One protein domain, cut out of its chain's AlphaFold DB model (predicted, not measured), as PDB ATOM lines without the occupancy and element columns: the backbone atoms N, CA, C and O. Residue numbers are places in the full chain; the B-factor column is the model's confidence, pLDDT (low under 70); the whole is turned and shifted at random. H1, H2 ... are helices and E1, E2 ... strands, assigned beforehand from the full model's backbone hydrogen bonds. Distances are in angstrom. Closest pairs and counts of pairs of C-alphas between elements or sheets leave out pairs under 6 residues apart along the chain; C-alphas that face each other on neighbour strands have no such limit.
ATOM      1  N   GLN A 383      97.924 128.605 148.747       64.25
ATOM      2  CA  GLN A 383      99.280 129.007 149.083       64.25
ATOM      3  C   GLN A 383      99.901 129.698 147.879       64.25
ATOM      4  O   GLN A 383      99.793 129.230 146.745       64.25
ATOM      5  N   THR A 384     100.532 130.841 148.130       69.81
ATOM      6  CA  THR A 384     101.279 131.564 147.109       69.81
ATOM      7  C   THR A 384     102.743 131.560 147.504       69.81
ATOM      8  O   THR A 384     103.069 132.089 148.561       69.81
ATOM      9  N   ARG A 385     103.612 130.973 146.677       76.19
ATOM     10  CA  ARG A 385     105.061 130.937 146.923       76.19
ATOM     11  C   ARG A 385     105.786 131.771 145.876       76.19
ATOM     12  O   ARG A 385     105.450 131.717 144.694       76.19
ATOM     13  N   LEU A 386     106.766 132.542 146.327       82.81
ATOM     14  CA  LEU A 386     107.678 133.285 145.463       82.81
ATOM     15  C   LEU A 386     108.865 132.383 145.100       82.81
ATOM     16  O   LEU A 386     109.356 131.650 145.962       82.81
ATOM     17  N   ILE A 387     109.296 132.423 143.843       86.00
ATOM     18  CA  ILE A 387     110.459 131.703 143.301       86.00
ATOM     19  C   ILE A 387     111.288 132.725 142.522       86.00
ATOM     20  O   ILE A 387     110.715 133.506 141.763       86.00
ATOM     21  N   ALA A 388     112.606 132.737 142.695       90.06
ATOM     22  CA  ALA A 388     113.510 133.596 141.935       90.06
ATOM     23  C   ALA A 388     114.375 132.721 141.021       90.06
ATOM     24  O   ALA A 388     115.505 132.386 141.353       90.06
ATOM     25  N   SER A 389     113.809 132.314 139.885       90.31
ATOM     26  CA  SER A 389     114.453 131.405 138.934       90.31
ATOM     27  C   SER A 389     115.534 132.154 138.163       90.31
ATOM     28  O   SER A 389     115.203 133.042 137.379       90.31
ATOM     29  N   ALA A 390     116.797 131.805 138.375       90.44
ATOM     30  CA  ALA A 390     117.944 132.423 137.724       90.44
ATOM     31  C   ALA A 390     118.663 131.425 136.819       90.44
ATOM     32  O   ALA A 390     118.936 130.304 137.239       90.44
ATOM     33  N   ARG A 391     118.998 131.854 135.602       90.88
ATOM     34  CA  ARG A 391     119.897 131.149 134.688       90.88
ATOM     35  C   ARG A 391     121.271 131.803 134.750       90.88
ATOM     36  O   ARG A 391     121.384 132.999 134.482       90.88
ATOM     37  N   LEU A 392     122.286 131.034 135.118       90.44
ATOM     38  CA  LEU A 392     123.662 131.501 135.277       90.44
ATOM     39  C   LEU A 392     124.461 131.399 133.966       90.44
ATOM     40  O   LEU A 392     124.057 130.701 133.034       90.44
ATOM     41  N   ASN A 393     125.623 132.053 133.910       88.69
ATOM     42  CA  ASN A 393     126.538 132.020 132.762       88.69
ATOM     43  C   ASN A 393     127.055 130.611 132.432       88.69
ATOM     44  O   ASN A 393     127.233 130.281 131.262       88.69
ATOM     45  N   ASN A 394     127.224 129.750 133.437       85.62
ATOM     46  CA  ASN A 394     127.551 128.331 133.251       85.62
ATOM     47  C   ASN A 394     126.379 127.463 132.744       85.62
ATOM     48  O   ASN A 394     126.534 126.252 132.605       85.62
ATOM     49  N   GLY A 395     125.207 128.054 132.493       84.12
ATOM     50  CA  GLY A 395     124.013 127.360 132.016       84.12
ATOM     51  C   GLY A 395     123.178 126.680 133.103       84.12
ATOM     52  O   GLY A 395     122.108 126.165 132.781       84.12
ATOM     53  N   HIS A 396     123.606 126.691 134.371       86.12
ATOM     54  CA  HIS A 396     122.805 126.158 135.472       86.12
ATOM     55  C   HIS A 396     121.596 127.052 135.774       86.12
ATOM     56  O   HIS A 396     121.687 128.282 135.745       86.12
ATOM     57  N   GLU A 397     120.475 126.422 136.126       85.81
ATOM     58  CA  GLU A 397     119.295 127.099 136.662       85.81
ATOM     59  C   GLU A 397     119.179 126.861 138.167       85.81
ATOM     60  O   GLU A 397     119.200 125.718 138.622       85.81
ATOM     61  N   ILE A 398     119.028 127.941 138.936       86.88
ATOM     62  CA  ILE A 398     118.901 127.900 140.397       86.88
ATOM     63  C   ILE A 398     117.733 128.773 140.878       86.88
ATOM     64  O   ILE A 398     117.379 129.762 140.235       86.88
ATOM     65  N   ASP A 399     117.125 128.432 142.019       87.06
ATOM     66  CA  ASP A 399     116.228 129.348 142.739       87.06
ATOM     67  C   ASP A 399     117.055 130.187 143.721       87.06
ATOM     68  O   ASP A 399     117.552 129.691 144.724       87.06
ATOM     69  N   LEU A 400     117.192 131.488 143.482       86.69
ATOM     70  CA  LEU A 400     117.996 132.346 144.362       86.69
ATOM     71  C   LEU A 400     117.420 132.470 145.781       86.69
ATOM     72  O   LEU A 400     118.125 132.894 146.691       86.69
ATOM     73  N   LEU A 401     116.143 132.126 145.994       84.56
ATOM     74  CA  LEU A 401     115.537 132.135 147.333       84.56
ATOM     75  C   LEU A 401     115.773 130.832 148.105       84.56
ATOM     76  O   LEU A 401     115.520 130.784 149.311       84.56
ATOM     77  N   ARG A 402     116.178 129.766 147.411       78.12
ATOM     78  CA  ARG A 402     116.356 128.410 147.934       78.12
ATOM     79  C   ARG A 402     117.469 127.786 147.118       78.12
ATOM     80  O   ARG A 402     117.214 127.361 145.999       78.12
ATOM     81  N   ILE A 403     118.686 127.760 147.649       63.84
ATOM     82  CA  ILE A 403     119.857 127.190 146.966       63.84
ATOM     83  C   ILE A 403     119.694 125.655 146.874       63.84
ATOM     84  O   ILE A 403     120.387 124.889 147.533       63.84
ATOM     85  N   GLU A 404     118.709 125.199 146.107       54.66
ATOM     86  CA  GLU A 404     118.320 123.818 145.862       54.66
ATOM     87  C   GLU A 404     117.926 123.672 144.383       54.66
ATOM     88  O   GLU A 404     117.193 124.489 143.821       54.66
ATOM     89  N   ASN A 405     118.385 122.590 143.749       49.12
ATOM     90  CA  ASN A 405     117.988 122.233 142.388       49.12
ATOM     91  C   ASN A 405     116.564 121.652 142.400       49.12
ATOM     92  O   ASN A 405     116.330 120.538 142.873       49.12
ATOM     93  N   HIS A 406     115.596 122.396 141.865       52.19
ATOM     94  CA  HIS A 406     114.187 122.000 141.829       52.19
ATOM     95  C   HIS A 406     113.748 121.605 140.415       52.19
ATOM     96  O   HIS A 406     113.279 122.449 139.661       52.19
ATOM     97  N   LEU A 407     113.823 120.315 140.069       50.50
ATOM     98  CA  LEU A 407     113.152 119.812 138.858       50.50
ATOM     99  C   LEU A 407     111.875 119.000 139.151       50.50
ATOM    100  O   LEU A 407     110.964 119.039 138.337       50.50
ATOM    101  N   ASN A 408     111.725 118.353 140.323       47.66
ATOM    102  CA  ASN A 408     110.657 117.345 140.525       47.66
ATOM    103  C   ASN A 408     109.847 117.413 141.848       47.66
ATOM    104  O   ASN A 408     109.103 116.479 142.149       47.66
ATOM    105  N   ARG A 409     109.955 118.469 142.671       56.25
ATOM    106  CA  ARG A 409     109.160 118.622 143.917       56.25
ATOM    107  C   ARG A 409     108.658 120.061 144.089       56.25
ATOM    108  O   ARG A 409     109.353 120.978 143.655       56.25
ATOM    109  N   PRO A 410     107.488 120.293 144.723       58.25
ATOM    110  CA  PRO A 410     107.074 121.647 145.077       58.25
ATOM    111  C   PRO A 410     108.138 122.286 145.990       58.25
ATOM    112  O   PRO A 410     108.553 121.643 146.957       58.25
ATOM    113  N   PRO A 411     108.583 123.526 145.708       62.50
ATOM    114  CA  PRO A 411     109.709 124.144 146.406       62.50
ATOM    115  C   PRO A 411     109.382 124.331 147.885       62.50
ATOM    116  O   PRO A 411     108.243 124.671 148.214       62.50
ATOM    117  N   ALA A 412     110.360 124.142 148.772       66.81
ATOM    118  CA  ALA A 412     110.187 124.342 150.213       66.81
ATOM    119  C   ALA A 412     109.670 125.767 150.546       66.81
ATOM    120  O   ALA A 412     109.668 126.659 149.696       66.81
ATOM    121  N   PRO A 413     109.182 126.059 151.759       67.38
ATOM    122  CA  PRO A 413     108.991 127.450 152.184       67.38
ATOM    123  C   PRO A 413     110.315 128.235 152.100       67.38
ATOM    124  O   PRO A 413     111.378 127.662 152.329       67.38
ATOM    125  N   VAL A 414     110.273 129.529 151.746       71.44
ATOM    126  CA  VAL A 414     111.492 130.363 151.789       71.44
ATOM    127  C   VAL A 414     111.919 130.502 153.247       71.44
ATOM    128  O   VAL A 414     111.094 130.836 154.100       71.44
ATOM    129  N   GLN A 415     113.201 130.291 153.543       72.12
ATOM    130  CA  GLN A 415     113.740 130.663 154.846       72.12
ATOM    131  C   GLN A 415     113.917 132.180 154.890       72.12
ATOM    132  O   GLN A 415     114.768 132.751 154.214       72.12
ATOM    133  N   HIS A 416     113.063 132.847 155.657       76.81
ATOM    134  CA  HIS A 416     113.105 134.295 155.798       76.81
ATOM    135  C   HIS A 416     113.945 134.692 157.018       76.81
ATOM    136  O   HIS A 416     113.721 134.123 158.089       76.81
ATOM    137  N   PRO A 417     114.819 135.714 156.919       79.25
ATOM    138  CA  PRO A 417     115.608 136.188 158.061       79.25
ATOM    139  C   PRO A 417     114.736 136.627 159.240       79.25
ATOM    140  O   PRO A 417     115.074 136.431 160.404       79.25
ATOM    141  N   ASN A 418     113.587 137.235 158.937       87.31
ATOM    142  CA  ASN A 418     112.605 137.656 159.923       87.31
ATOM    143  C   ASN A 418     111.204 137.798 159.295       87.31
ATOM    144  O   ASN A 418     111.002 137.692 158.082       87.31
ATOM    145  N   HIS A 419     110.208 138.087 160.135       86.44
ATOM    146  CA  HIS A 419     108.807 138.213 159.730       86.44
ATOM    147  C   HIS A 419     108.515 139.378 158.759       86.44
ATOM    148  O   HIS A 419     107.465 139.385 158.111       86.44
ATOM    149  N   ARG A 420     109.397 140.382 158.649       90.62
ATOM    150  CA  ARG A 420     109.236 141.511 157.715       90.62
ATOM    151  C   ARG A 420     109.411 141.048 156.282       90.62
ATOM    152  O   ARG A 420     108.591 141.397 155.435       90.62
ATOM    153  N   TRP A 421     110.407 140.200 156.042       89.88
ATOM    154  CA  TRP A 421     110.628 139.553 154.751       89.88
ATOM    155  C   TRP A 421     109.449 138.667 154.338       89.88
ATOM    156  O   TRP A 421     109.025 138.730 153.184       89.88
ATOM    157  N   VAL A 422     108.837 137.942 155.284       87.62
ATOM    158  CA  VAL A 422     107.592 137.186 155.038       87.62
ATOM    159  C   VAL A 422     106.494 138.121 154.517       87.62
ATOM    160  O   VAL A 422     105.886 137.866 153.476       87.62
ATOM    161  N   LYS A 423     106.252 139.252 155.200       88.50
ATOM    162  CA  LYS A 423     105.242 140.239 154.775       88.50
ATOM    163  C   LYS A 423     105.568 140.860 153.423       88.50
ATOM    164  O   LYS A 423     104.675 140.967 152.583       88.50
ATOM    165  N   TYR A 424     106.830 141.207 153.199       92.06
ATOM    166  CA  TYR A 424     107.286 141.791 151.949       92.06
ATOM    167  C   TYR A 424     107.086 140.836 150.765       92.06
ATOM    168  O   TYR A 424     106.491 141.227 149.762       92.06
ATOM    169  N   PHE A 425     107.458 139.559 150.886       89.25
ATOM    170  CA  PHE A 425     107.270 138.580 149.803       89.25
ATOM    171  C   PHE A 425     105.800 138.230 149.583       89.25
ATOM    172  O   PHE A 425     105.358 138.104 148.436       89.25
ATOM    173  N   GLN A 426     105.005 138.159 150.653       86.56
ATOM    174  CA  GLN A 426     103.552 138.046 150.534       86.56
ATOM    175  C   GLN A 426     102.956 139.247 149.798       86.56
ATOM    176  O   GLN A 426     102.021 139.075 149.018       86.56
ATOM    177  N   ALA A 427     103.479 140.456 150.016       90.31
ATOM    178  CA  ALA A 427     103.059 141.643 149.287       90.31
ATOM    179  C   ALA A 427     103.483 141.579 147.813       90.31
ATOM    180  O   ALA A 427     102.619 141.728 146.951       90.31
ATOM    181  N   LEU A 428     104.745 141.281 147.494       90.62
ATOM    182  CA  LEU A 428     105.222 141.137 146.106       90.62
ATOM    183  C   LEU A 428     104.420 140.094 145.318       90.62
ATOM    184  O   LEU A 428     104.098 140.290 144.147       90.62
ATOM    185  N   SER A 429     104.006 139.024 145.992       85.94
ATOM    186  CA  SER A 429     103.209 137.954 145.402       85.94
ATOM    187  C   SER A 429     101.755 138.347 145.104       85.94
ATOM    188  O   SER A 429     101.035 137.594 144.446       85.94
ATOM    189  N   ARG A 430     101.257 139.509 145.545       85.12
ATOM    190  CA  ARG A 430      99.876 139.944 145.264       85.12
ATOM    191  C   ARG A 430      99.755 140.566 143.876       85.12
ATOM    192  O   ARG A 430     100.604 141.331 143.431       85.12
ATOM    193  N   LYS A 431      98.628 140.300 143.201       83.31
ATOM    194  CA  LYS A 431      98.287 140.982 141.936       83.31
ATOM    195  C   LYS A 431      98.126 142.495 142.117       83.31
ATOM    196  O   LYS A 431      98.491 143.238 141.222       83.31
ATOM    197  N   SER A 432      97.626 142.935 143.271       85.44
ATOM    198  CA  SER A 432      97.403 144.351 143.584       85.44
ATOM    199  C   SER A 432      98.682 145.164 143.800       85.44
ATOM    200  O   SER A 432      98.604 146.384 143.877       85.44
ATOM    201  N   THR A 433      99.836 144.514 143.968       90.81
ATOM    202  CA  THR A 433     101.106 145.216 144.178       90.81
ATOM    203  C   THR A 433     101.606 145.760 142.841       90.81
ATOM    204  O   THR A 433     101.707 144.969 141.894       90.81
ATOM    205  N   PRO A 434     101.907 147.071 142.743       92.75
ATOM    206  CA  PRO A 434     102.351 147.688 141.499       92.75
ATOM    207  C   PRO A 434     103.594 147.015 140.917       92.75
ATOM    208  O   PRO A 434     104.485 146.596 141.658       92.75
ATOM    209  N   GLN A 435     103.650 146.955 139.588       92.81
ATOM    210  CA  GLN A 435     104.698 146.247 138.850       92.81
ATOM    211  C   GLN A 435     106.100 146.786 139.163       92.81
ATOM    212  O   GLN A 435     106.993 146.003 139.468       92.81
ATOM    213  N   VAL A 436     106.235 148.110 139.285       94.19
ATOM    214  CA  VAL A 436     107.497 148.793 139.615       94.19
ATOM    215  C   VAL A 436     108.194 148.258 140.876       94.19
ATOM    216  O   VAL A 436     109.419 148.228 140.937       94.19
ATOM    217  N   PHE A 437     107.449 147.789 141.886       94.81
ATOM    218  CA  PHE A 437     108.053 147.214 143.096       94.81
ATOM    219  C   PHE A 437     108.580 145.795 142.878       94.81
ATOM    220  O   PHE A 437     109.569 145.409 143.498       94.81
ATOM    221  N   LYS A 438     107.924 145.017 142.011       94.00
ATOM    222  CA  LYS A 438     108.366 143.667 141.644       94.00
ATOM    223  C   LYS A 438     109.612 143.743 140.773       94.00
ATOM    224  O   LYS A 438     110.575 143.035 141.048       94.00
ATOM    225  N   ASP A 439     109.608 144.656 139.804       94.31
ATOM    226  CA  ASP A 439     110.753 144.909 138.930       94.31
ATOM    227  C   ASP A 439     111.947 145.406 139.748       94.31
ATOM    228  O   ASP A 439     113.043 144.868 139.624       94.31
ATOM    229  N   ARG A 440     111.736 146.362 140.671       94.94
ATOM    230  CA  ARG A 440     112.804 146.842 141.559       94.94
ATOM    231  C   ARG A 440     113.428 145.715 142.376       94.94
ATOM    232  O   ARG A 440     114.651 145.664 142.470       94.94
ATOM    233  N   TYR A 441     112.618 144.834 142.964       95.31
ATOM    234  CA  TYR A 441     113.138 143.698 143.724       95.31
ATOM    235  C   TYR A 441     113.951 142.747 142.838       95.31
ATOM    236  O   TYR A 441     115.048 142.353 143.223       95.31
ATOM    237  N   ALA A 442     113.445 142.421 141.644       94.81
ATOM    238  CA  ALA A 442     114.148 141.559 140.700       94.81
ATOM    239  C   ALA A 442     115.489 142.173 140.259       94.81
ATOM    240  O   ALA A 442     116.510 141.496 140.314       94.81
ATOM    241  N   HIS A 443     115.523 143.464 139.915       95.00
ATOM    242  CA  HIS A 443     116.764 144.160 139.554       95.00
ATOM    243  C   HIS A 443     117.753 144.230 140.715       95.00
ATOM    244  O   HIS A 443     118.946 144.016 140.518       95.00
ATOM    245  N   TRP A 444     117.271 144.518 141.927       95.00
ATOM    246  CA  TRP A 444     118.121 144.531 143.114       95.00
ATOM    247  C   TRP A 444     118.760 143.158 143.350       95.00
ATOM    248  O   TRP A 444     119.972 143.082 143.530       95.00
ATOM    249  N   LEU A 445     117.971 142.081 143.277       93.69
ATOM    250  CA  LEU A 445     118.458 140.715 143.473       93.69
ATOM    251  C   LEU A 445     119.475 140.313 142.393       93.69
ATOM    252  O   LEU A 445     120.526 139.773 142.723       93.69
ATOM    253  N   PHE A 446     119.181 140.628 141.128       94.31
ATOM    254  CA  PHE A 446     120.069 140.388 139.988       94.31
ATOM    255  C   PHE A 446     121.423 141.091 140.159       94.31
ATOM    256  O   PHE A 446     122.474 140.456 140.100       94.31
ATOM    257  N   ASN A 447     121.399 142.396 140.438       93.56
ATOM    258  CA  ASN A 447     122.612 143.202 140.578       93.56
ATOM    259  C   ASN A 447     123.434 142.788 141.805       93.56
ATOM    260  O   ASN A 447     124.655 142.691 141.722       93.56
ATOM    261  N   ASN A 448     122.773 142.530 142.938       92.00
ATOM    262  CA  ASN A 448     123.447 142.144 144.175       92.00
ATOM    263  C   ASN A 448     124.140 140.781 144.045       92.00
ATOM    264  O   ASN A 448     125.256 140.607 144.534       92.00
ATOM    265  N   TRP A 449     123.501 139.826 143.366       92.00
ATOM    266  CA  TRP A 449     124.126 138.543 143.063       92.00
ATOM    267  C   TRP A 449     125.351 138.726 142.162       92.00
ATOM    268  O   TRP A 449     126.446 138.318 142.537       92.00
ATOM    269  N   ASN A 450     125.204 139.415 141.026       93.88
ATOM    270  CA  ASN A 450     126.299 139.564 140.064       93.88
ATOM    271  C   ASN A 450     127.502 140.341 140.623       93.88
ATOM    272  O   ASN A 450     128.632 140.076 140.221       93.88
ATOM    273  N   ALA A 451     127.278 141.261 141.565       91.94
ATOM    274  CA  ALA A 451     128.341 142.007 142.239       91.94
ATOM    275  C   ALA A 451     129.149 141.171 143.251       91.94
ATOM    276  O   ALA A 451     130.237 141.584 143.647       91.94
ATOM    277  N   THR A 452     128.619 140.030 143.700       90.31
ATOM    278  CA  THR A 452     129.212 139.203 144.768       90.31
ATOM    279  C   THR A 452     129.679 137.826 144.298       90.31
ATOM    280  O   THR A 452     130.292 137.104 145.080       90.31
ATOM    281  N   HIS A 453     129.425 137.472 143.035       91.38
ATOM    282  CA  HIS A 453     129.732 136.162 142.461       91.38
ATOM    283  C   HIS A 453     130.725 136.259 141.303       91.38
ATOM    284  O   HIS A 453     130.865 137.300 140.657       91.38
ATOM    285  N   SER A 454     131.418 135.148 141.043       92.25
ATOM    286  CA  SER A 454     132.357 135.027 139.928       92.25
ATOM    287  C   SER A 454     131.647 135.145 138.574       92.25
ATOM    288  O   SER A 454     130.456 134.863 138.468       92.25
ATOM    289  N   GLU A 455     132.372 135.512 137.512       89.69
ATOM    290  CA  GLU A 455     131.807 135.706 136.163       89.69
ATOM    291  C   GLU A 455     131.014 134.483 135.661       89.69
ATOM    292  O   GLU A 455     129.967 134.625 135.040       89.69
ATOM    293  N   ILE A 456     131.457 133.271 136.000       89.12
ATOM    294  CA  ILE A 456     130.813 132.003 135.620       89.12
ATOM    295  C   ILE A 456     129.470 131.799 136.352       89.12
ATOM    296  O   ILE A 456     128.549 131.169 135.825       89.12
ATOM    297  N   GLU A 457     129.349 132.347 137.558       88.38
ATOM    298  CA  GLU A 457     128.171 132.261 138.426       88.38
ATOM    299  C   GLU A 457     127.252 133.482 138.302       88.38
ATOM    300  O   GLU A 457     126.221 133.539 138.970       88.38
ATOM    301  N   GLN A 458     127.590 134.466 137.466       92.25
ATOM    302  CA  GLN A 458     126.716 135.608 137.212       92.25
ATOM    303  C   GLN A 458     125.450 135.183 136.463       92.25
ATOM    304  O   GLN A 458     125.448 134.266 135.641       92.25
ATOM    305  N   ILE A 459     124.355 135.874 136.757       92.12
ATOM    306  CA  ILE A 459     123.033 135.628 136.196       92.12
ATOM    307  C   ILE A 459     122.940 136.267 134.809       92.12
ATOM    308  O   ILE A 459     123.250 137.447 134.636       92.12
ATOM    309  N   GLN A 460     122.441 135.501 133.841       91.12
ATOM    310  CA  GLN A 460     122.044 135.966 132.509       91.12
ATOM    311  C   GLN A 460     120.591 136.430 132.478       91.12
ATOM    312  O   GLN A 460     120.274 137.470 131.902       91.12
ATOM    313  N   GLU A 461     119.710 135.653 133.108       91.19
ATOM    314  CA  GLU A 461     118.279 135.920 133.193       91.19
ATOM    315  C   GLU A 461     117.749 135.538 134.575       91.19
ATOM    316  O   GLU A 461     117.996 134.441 135.069       91.19
ATOM    317  N   LEU A 462     116.978 136.438 135.179       92.50
ATOM    318  CA  LEU A 462     116.247 136.227 136.417       92.50
ATOM    319  C   LEU A 462     114.752 136.400 136.161       92.50
ATOM    320  O   LEU A 462     114.292 137.482 135.803       92.50
ATOM    321  N   SER A 463     113.978 135.356 136.427       91.31
ATOM    322  CA  SER A 463     112.520 135.378 136.441       91.31
ATOM    323  C   SER A 463     112.008 135.278 137.875       91.31
ATOM    324  O   SER A 463     112.114 134.233 138.523       91.31
ATOM    325  N   LEU A 464     111.373 136.341 138.361       90.75
ATOM    326  CA  LEU A 464     110.596 136.291 139.590       90.75
ATOM    327  C   LEU A 464     109.241 135.655 139.280       90.75
ATOM    328  O   LEU A 464     108.459 136.191 138.496       90.75
ATOM    329  N   ARG A 465     108.949 134.512 139.896       87.69
ATOM    330  CA  ARG A 465     107.763 133.696 139.624       87.69
ATOM    331  C   ARG A 465     106.896 133.553 140.859       87.69
ATOM    332  O   ARG A 465     107.374 133.449 141.987       87.69
ATOM    333  N   ARG A 466     105.590 133.502 140.632       84.38
ATOM    334  CA  ARG A 466     104.584 133.207 141.642       84.38
ATOM    335  C   ARG A 466     103.981 131.837 141.382       84.38
ATOM    336  O   ARG A 466     103.253 131.662 140.409       84.38
ATOM    337  N   LEU A 467     104.219 130.915 142.303       77.62
ATOM    338  CA  LEU A 467     103.574 129.614 142.369       77.62
ATOM    339  C   LEU A 467     102.260 129.731 143.143       77.62
ATOM    340  O   LEU A 467     102.230 130.308 144.231       77.62
ATOM    341  N   ARG A 468     101.180 129.160 142.616       72.31
ATOM    342  CA  ARG A 468      99.907 129.002 143.324       72.31
ATOM    343  C   ARG A 468      99.596 127.531 143.497       72.31
ATOM    344  O   ARG A 468      99.558 126.812 142.506       72.31
ATOM    345  N   GLN A 469      99.326 127.130 144.731       66.00
ATOM    346  CA  GLN A 469      98.938 125.772 145.092       66.00
ATOM    347  C   GLN A 469      97.611 125.813 145.856       66.00
ATOM    348  O   GLN A 469      97.492 126.555 146.833       66.00
ATOM    349  N   MET A 470      96.612 125.049 145.407       63.47
ATOM    350  CA  MET A 470      95.373 124.823 146.168       63.47
ATOM    351  C   MET A 470      95.665 123.937 147.390       63.47
ATOM    352  O   MET A 470      96.458 122.999 147.285       63.47
ATOM    353  N   LEU A 471      95.042 124.232 148.534       57.19
ATOM    354  CA  LEU A 471      95.093 123.358 149.713       57.19
ATOM    355  C   LEU A 471      94.195 122.115 149.514       57.19
ATOM    356  O   LEU A 471      93.205 122.205 148.781       57.19
ATOM    357  N   PRO A 472      94.516 120.957 150.124       47.00
ATOM    358  CA  PRO A 472      93.713 119.739 149.995       47.00
ATOM    359  C   PRO A 472      92.306 119.949 150.578       47.00
ATOM    360  O   PRO A 472      92.172 120.329 151.734       47.00
ATOM    361  N   GLY A 473      91.252 119.711 149.791       50.28
ATOM    362  CA  GLY A 473      89.861 119.860 150.253       50.28
ATOM    363  C   GLY A 473      88.837 120.036 149.129       50.28
ATOM    364  O   GLY A 473      87.698 119.594 149.253       50.28
ATOM    365  N   GLU A 474      89.250 120.582 147.983       43.34
ATOM    366  CA  GLU A 474      88.459 120.511 146.751       43.34
ATOM    367  C   GLU A 474      88.841 119.244 145.976       43.34
ATOM    368  O   GLU A 474      90.010 119.014 145.662       43.34
ATOM    369  N   LYS A 475      87.841 118.395 145.709       39.06
ATOM    370  CA  LYS A 475      87.972 117.135 144.967       39.06
ATOM    371  C   LYS A 475      88.866 117.316 143.721       39.06
ATOM    372  O   LYS A 475      88.488 117.990 142.771       39.06
ATOM    373  N   ASN A 476      90.018 116.643 143.728       40.25
ATOM    374  CA  ASN A 476      90.835 116.271 142.565       40.25
ATOM    375  C   ASN A 476      91.560 117.344 141.733       40.25
ATOM    376  O   ASN A 476      91.964 117.027 140.617       40.25
ATOM    377  N   LEU A 477      91.851 118.551 142.234       39.53
ATOM    378  CA  LEU A 477      92.695 119.492 141.474       39.53
ATOM    379  C   LEU A 477      93.773 120.170 142.333       39.53
ATOM    380  O   LEU A 477      93.624 121.302 142.788       39.53
ATOM    381  N   SER A 478      94.941 119.528 142.458       45.97
ATOM    382  CA  SER A 478      96.196 120.214 142.797       45.97
ATOM    383  C   SER A 478      96.672 121.027 141.586       45.97
ATOM    384  O   SER A 478      97.665 120.697 140.941       45.97
ATOM    385  N   HIS A 479      95.923 122.059 141.198       48.47
ATOM    386  CA  HIS A 479      96.348 122.948 140.121       48.47
ATOM    387  C   HIS A 479      97.498 123.816 140.619       48.47
ATOM    388  O   HIS A 479      97.304 124.758 141.390       48.47
ATOM    389  N   ILE A 480      98.703 123.453 140.185       58.34
ATOM    390  CA  ILE A 480      99.916 124.228 140.387       58.34
ATOM    391  C   ILE A 480     100.047 125.174 139.193       58.34
ATOM    392  O   ILE A 480     100.284 124.739 138.071       58.34
ATOM    393  N   GLY A 481      99.852 126.469 139.427       65.31
ATOM    394  CA  GLY A 481     100.075 127.504 138.415       65.31
ATOM    395  C   GLY A 481     101.354 128.278 138.710       65.31
ATOM    396  O   GLY A 481     101.539 128.715 139.847       65.31
ATOM    397  N   ILE A 482     102.208 128.477 137.704       73.06
ATOM    398  CA  ILE A 482     103.401 129.331 137.781       73.06
ATOM    399  C   ILE A 482     103.180 130.545 136.879       73.06
ATOM    400  O   ILE A 482     102.833 130.403 135.712       73.06
ATOM    401  N   GLU A 483     103.366 131.744 137.425       82.06
ATOM    402  CA  GLU A 483     103.228 133.009 136.696       82.06
ATOM    403  C   GLU A 483     104.504 133.835 136.868       82.06
ATOM    404  O   GLU A 483     104.891 134.122 138.003       82.06
ATOM    405  N   ASN A 484     105.138 134.242 135.765       84.50
ATOM    406  CA  ASN A 484     106.216 135.231 135.801       84.50
ATOM    407  C   ASN A 484     105.624 136.581 136.224       84.50
ATOM    408  O   ASN A 484     104.674 137.071 135.618       84.50
ATOM    409  N   ILE A 485     106.173 137.166 137.285       89.75
ATOM    410  CA  ILE A 485     105.727 138.447 137.831       89.75
ATOM    411  C   ILE A 485     106.758 139.566 137.675       89.75
ATOM    412  O   ILE A 485     106.376 140.710 137.884       89.75
ATOM    413  N   ALA A 486     108.012 139.263 137.340       91.44
ATOM    414  CA  ALA A 486     109.033 140.202 136.858       91.44
ATOM    415  C   ALA A 486     110.153 139.406 136.167       91.44
ATOM    416  O   ALA A 486     110.399 138.260 136.549       91.44
ATOM    417  N   VAL A 487     110.820 139.992 135.171       91.00
ATOM    418  CA  VAL A 487     111.947 139.368 134.458       91.00
ATOM    419  C   VAL A 487     113.047 140.408 134.265       91.00
ATOM    420  O   VAL A 487     112.760 141.531 133.859       91.00
ATOM    421  N   VAL A 488     114.291 140.038 134.564       91.50
ATOM    422  CA  VAL A 488     115.495 140.863 134.393       91.50
ATOM    423  C   VAL A 488     116.520 140.062 133.607       91.50
ATOM    424  O   VAL A 488     116.664 138.864 133.841       91.50
ATOM    425  N   ARG A 489     117.209 140.698 132.661       87.69
ATOM    426  CA  ARG A 489     118.172 140.040 131.774       87.69
ATOM    427  C   ARG A 489     119.377 140.936 131.507       87.69
ATOM    428  O   ARG A 489     119.241 142.156 131.586       87.69
ATOM    429  N   ASN A 490     120.514 140.340 131.151       79.19
ATOM    430  CA  ASN A 490     121.669 141.086 130.644       79.19
ATOM    431  C   ASN A 490     121.347 141.757 129.299       79.19
ATOM    432  O   ASN A 490     120.644 141.182 128.457       79.19
TER     433      ASN A 490
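This is residues 383 to 490 of the 513 residues of the protein "HTTM domain-containing protein" of Planctomycetaceae bacterium (UniProt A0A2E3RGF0). A strongly twisted sheet of four antiparallel strands forms a long slab, and the long helix H2 packs slantwise on one face of it, over E3 and E4. The shorter helix H1 stands near the first end of H2, steeply tilted to it, and only grazes the sheet, while a long loop, residues 400 to 418, leads from the short edge strand E2 to H1. The printed part has 108 residues, with two named helices and four named strands in the order E1 E2 H1 H2 E3 E4; the sheet's order is E2 E1 E3 E4, and the class is mixed, helices and strands. The whole is compact, with a radius of gyration of the C-alphas of 14.5 A, yet elongated in outline, spanning 48 by 30 by 24 A.

In the sheet, the inner strands E1, residues 383 to 392, and E3, residues 459 to 470, are antiparallel neighbours at 161 degrees, with N 387 and O 465 2.9 A apart, within hydrogen-bond range. The edge strand E2, residues 397 to 399, is the antiparallel neighbour of E1 and makes a hairpin with it; N 390 and O 398 are 2.8 A apart, within hydrogen-bond range. The other edge strand, E4, residues 481 to 489, is the antiparallel neighbour of E3 and makes a hairpin with it; N 464 and O 486 are 2.8 A apart, within hydrogen-bond range. E4 bends by 59 degrees at residue 486. H2, residues 435 to 452, is on the sheet at a height over the sheet of 8.6 A, in two layers, a helix on one face of a sheet. It lies over E3 and E4 and only just not over E1, on which 2 of its 18 C-alphas fall; on the local plane it stands at 51 degrees to E3, slantwise to the strands. Its closest C-alphas to E4 are those of Asp 439 and Ala 486, 5.4 A apart. H1, residues 419 to 428, only grazes the sheet, with residues 425 to 428. H1 and H2 are close but not clearly touching, the closest C-alphas being those of Leu 428 and Lys 438, 6.0 A apart, at a steep tilt of 58 degrees, opposite ways. E2, H1 and H2, and E3 make a split strand-helix-strand unit, two strands running the same way with E1 between them, and its crossover is right-handed. In H1 every O i to N i+4 pair is within hydrogen-bond range, in H2 13 of 14.

E1 begins at C-alpha 383, (99.280, 129.007, 149.083), and is 28.1 A long. E3 is 31.3 A long, E4 23.0 A and E2 7.2 A. H2 is 26.2 A long, from C-alpha 435 at (104.698, 146.247, 138.850), and H1 is 14.4 A. E4 ends at C-alpha 489, (118.172, 140.040, 131.774).

The two C-alphas farthest apart, those of Glu 455 and Lys 475, are 48.4 A apart. The printed part has no cut, and the link E2 to H1, 19 residues, is long. Mean pLDDT of the printed part is 80.1; it is under 70 at residues 383 to 384, 403 to 413 and 469 to 481.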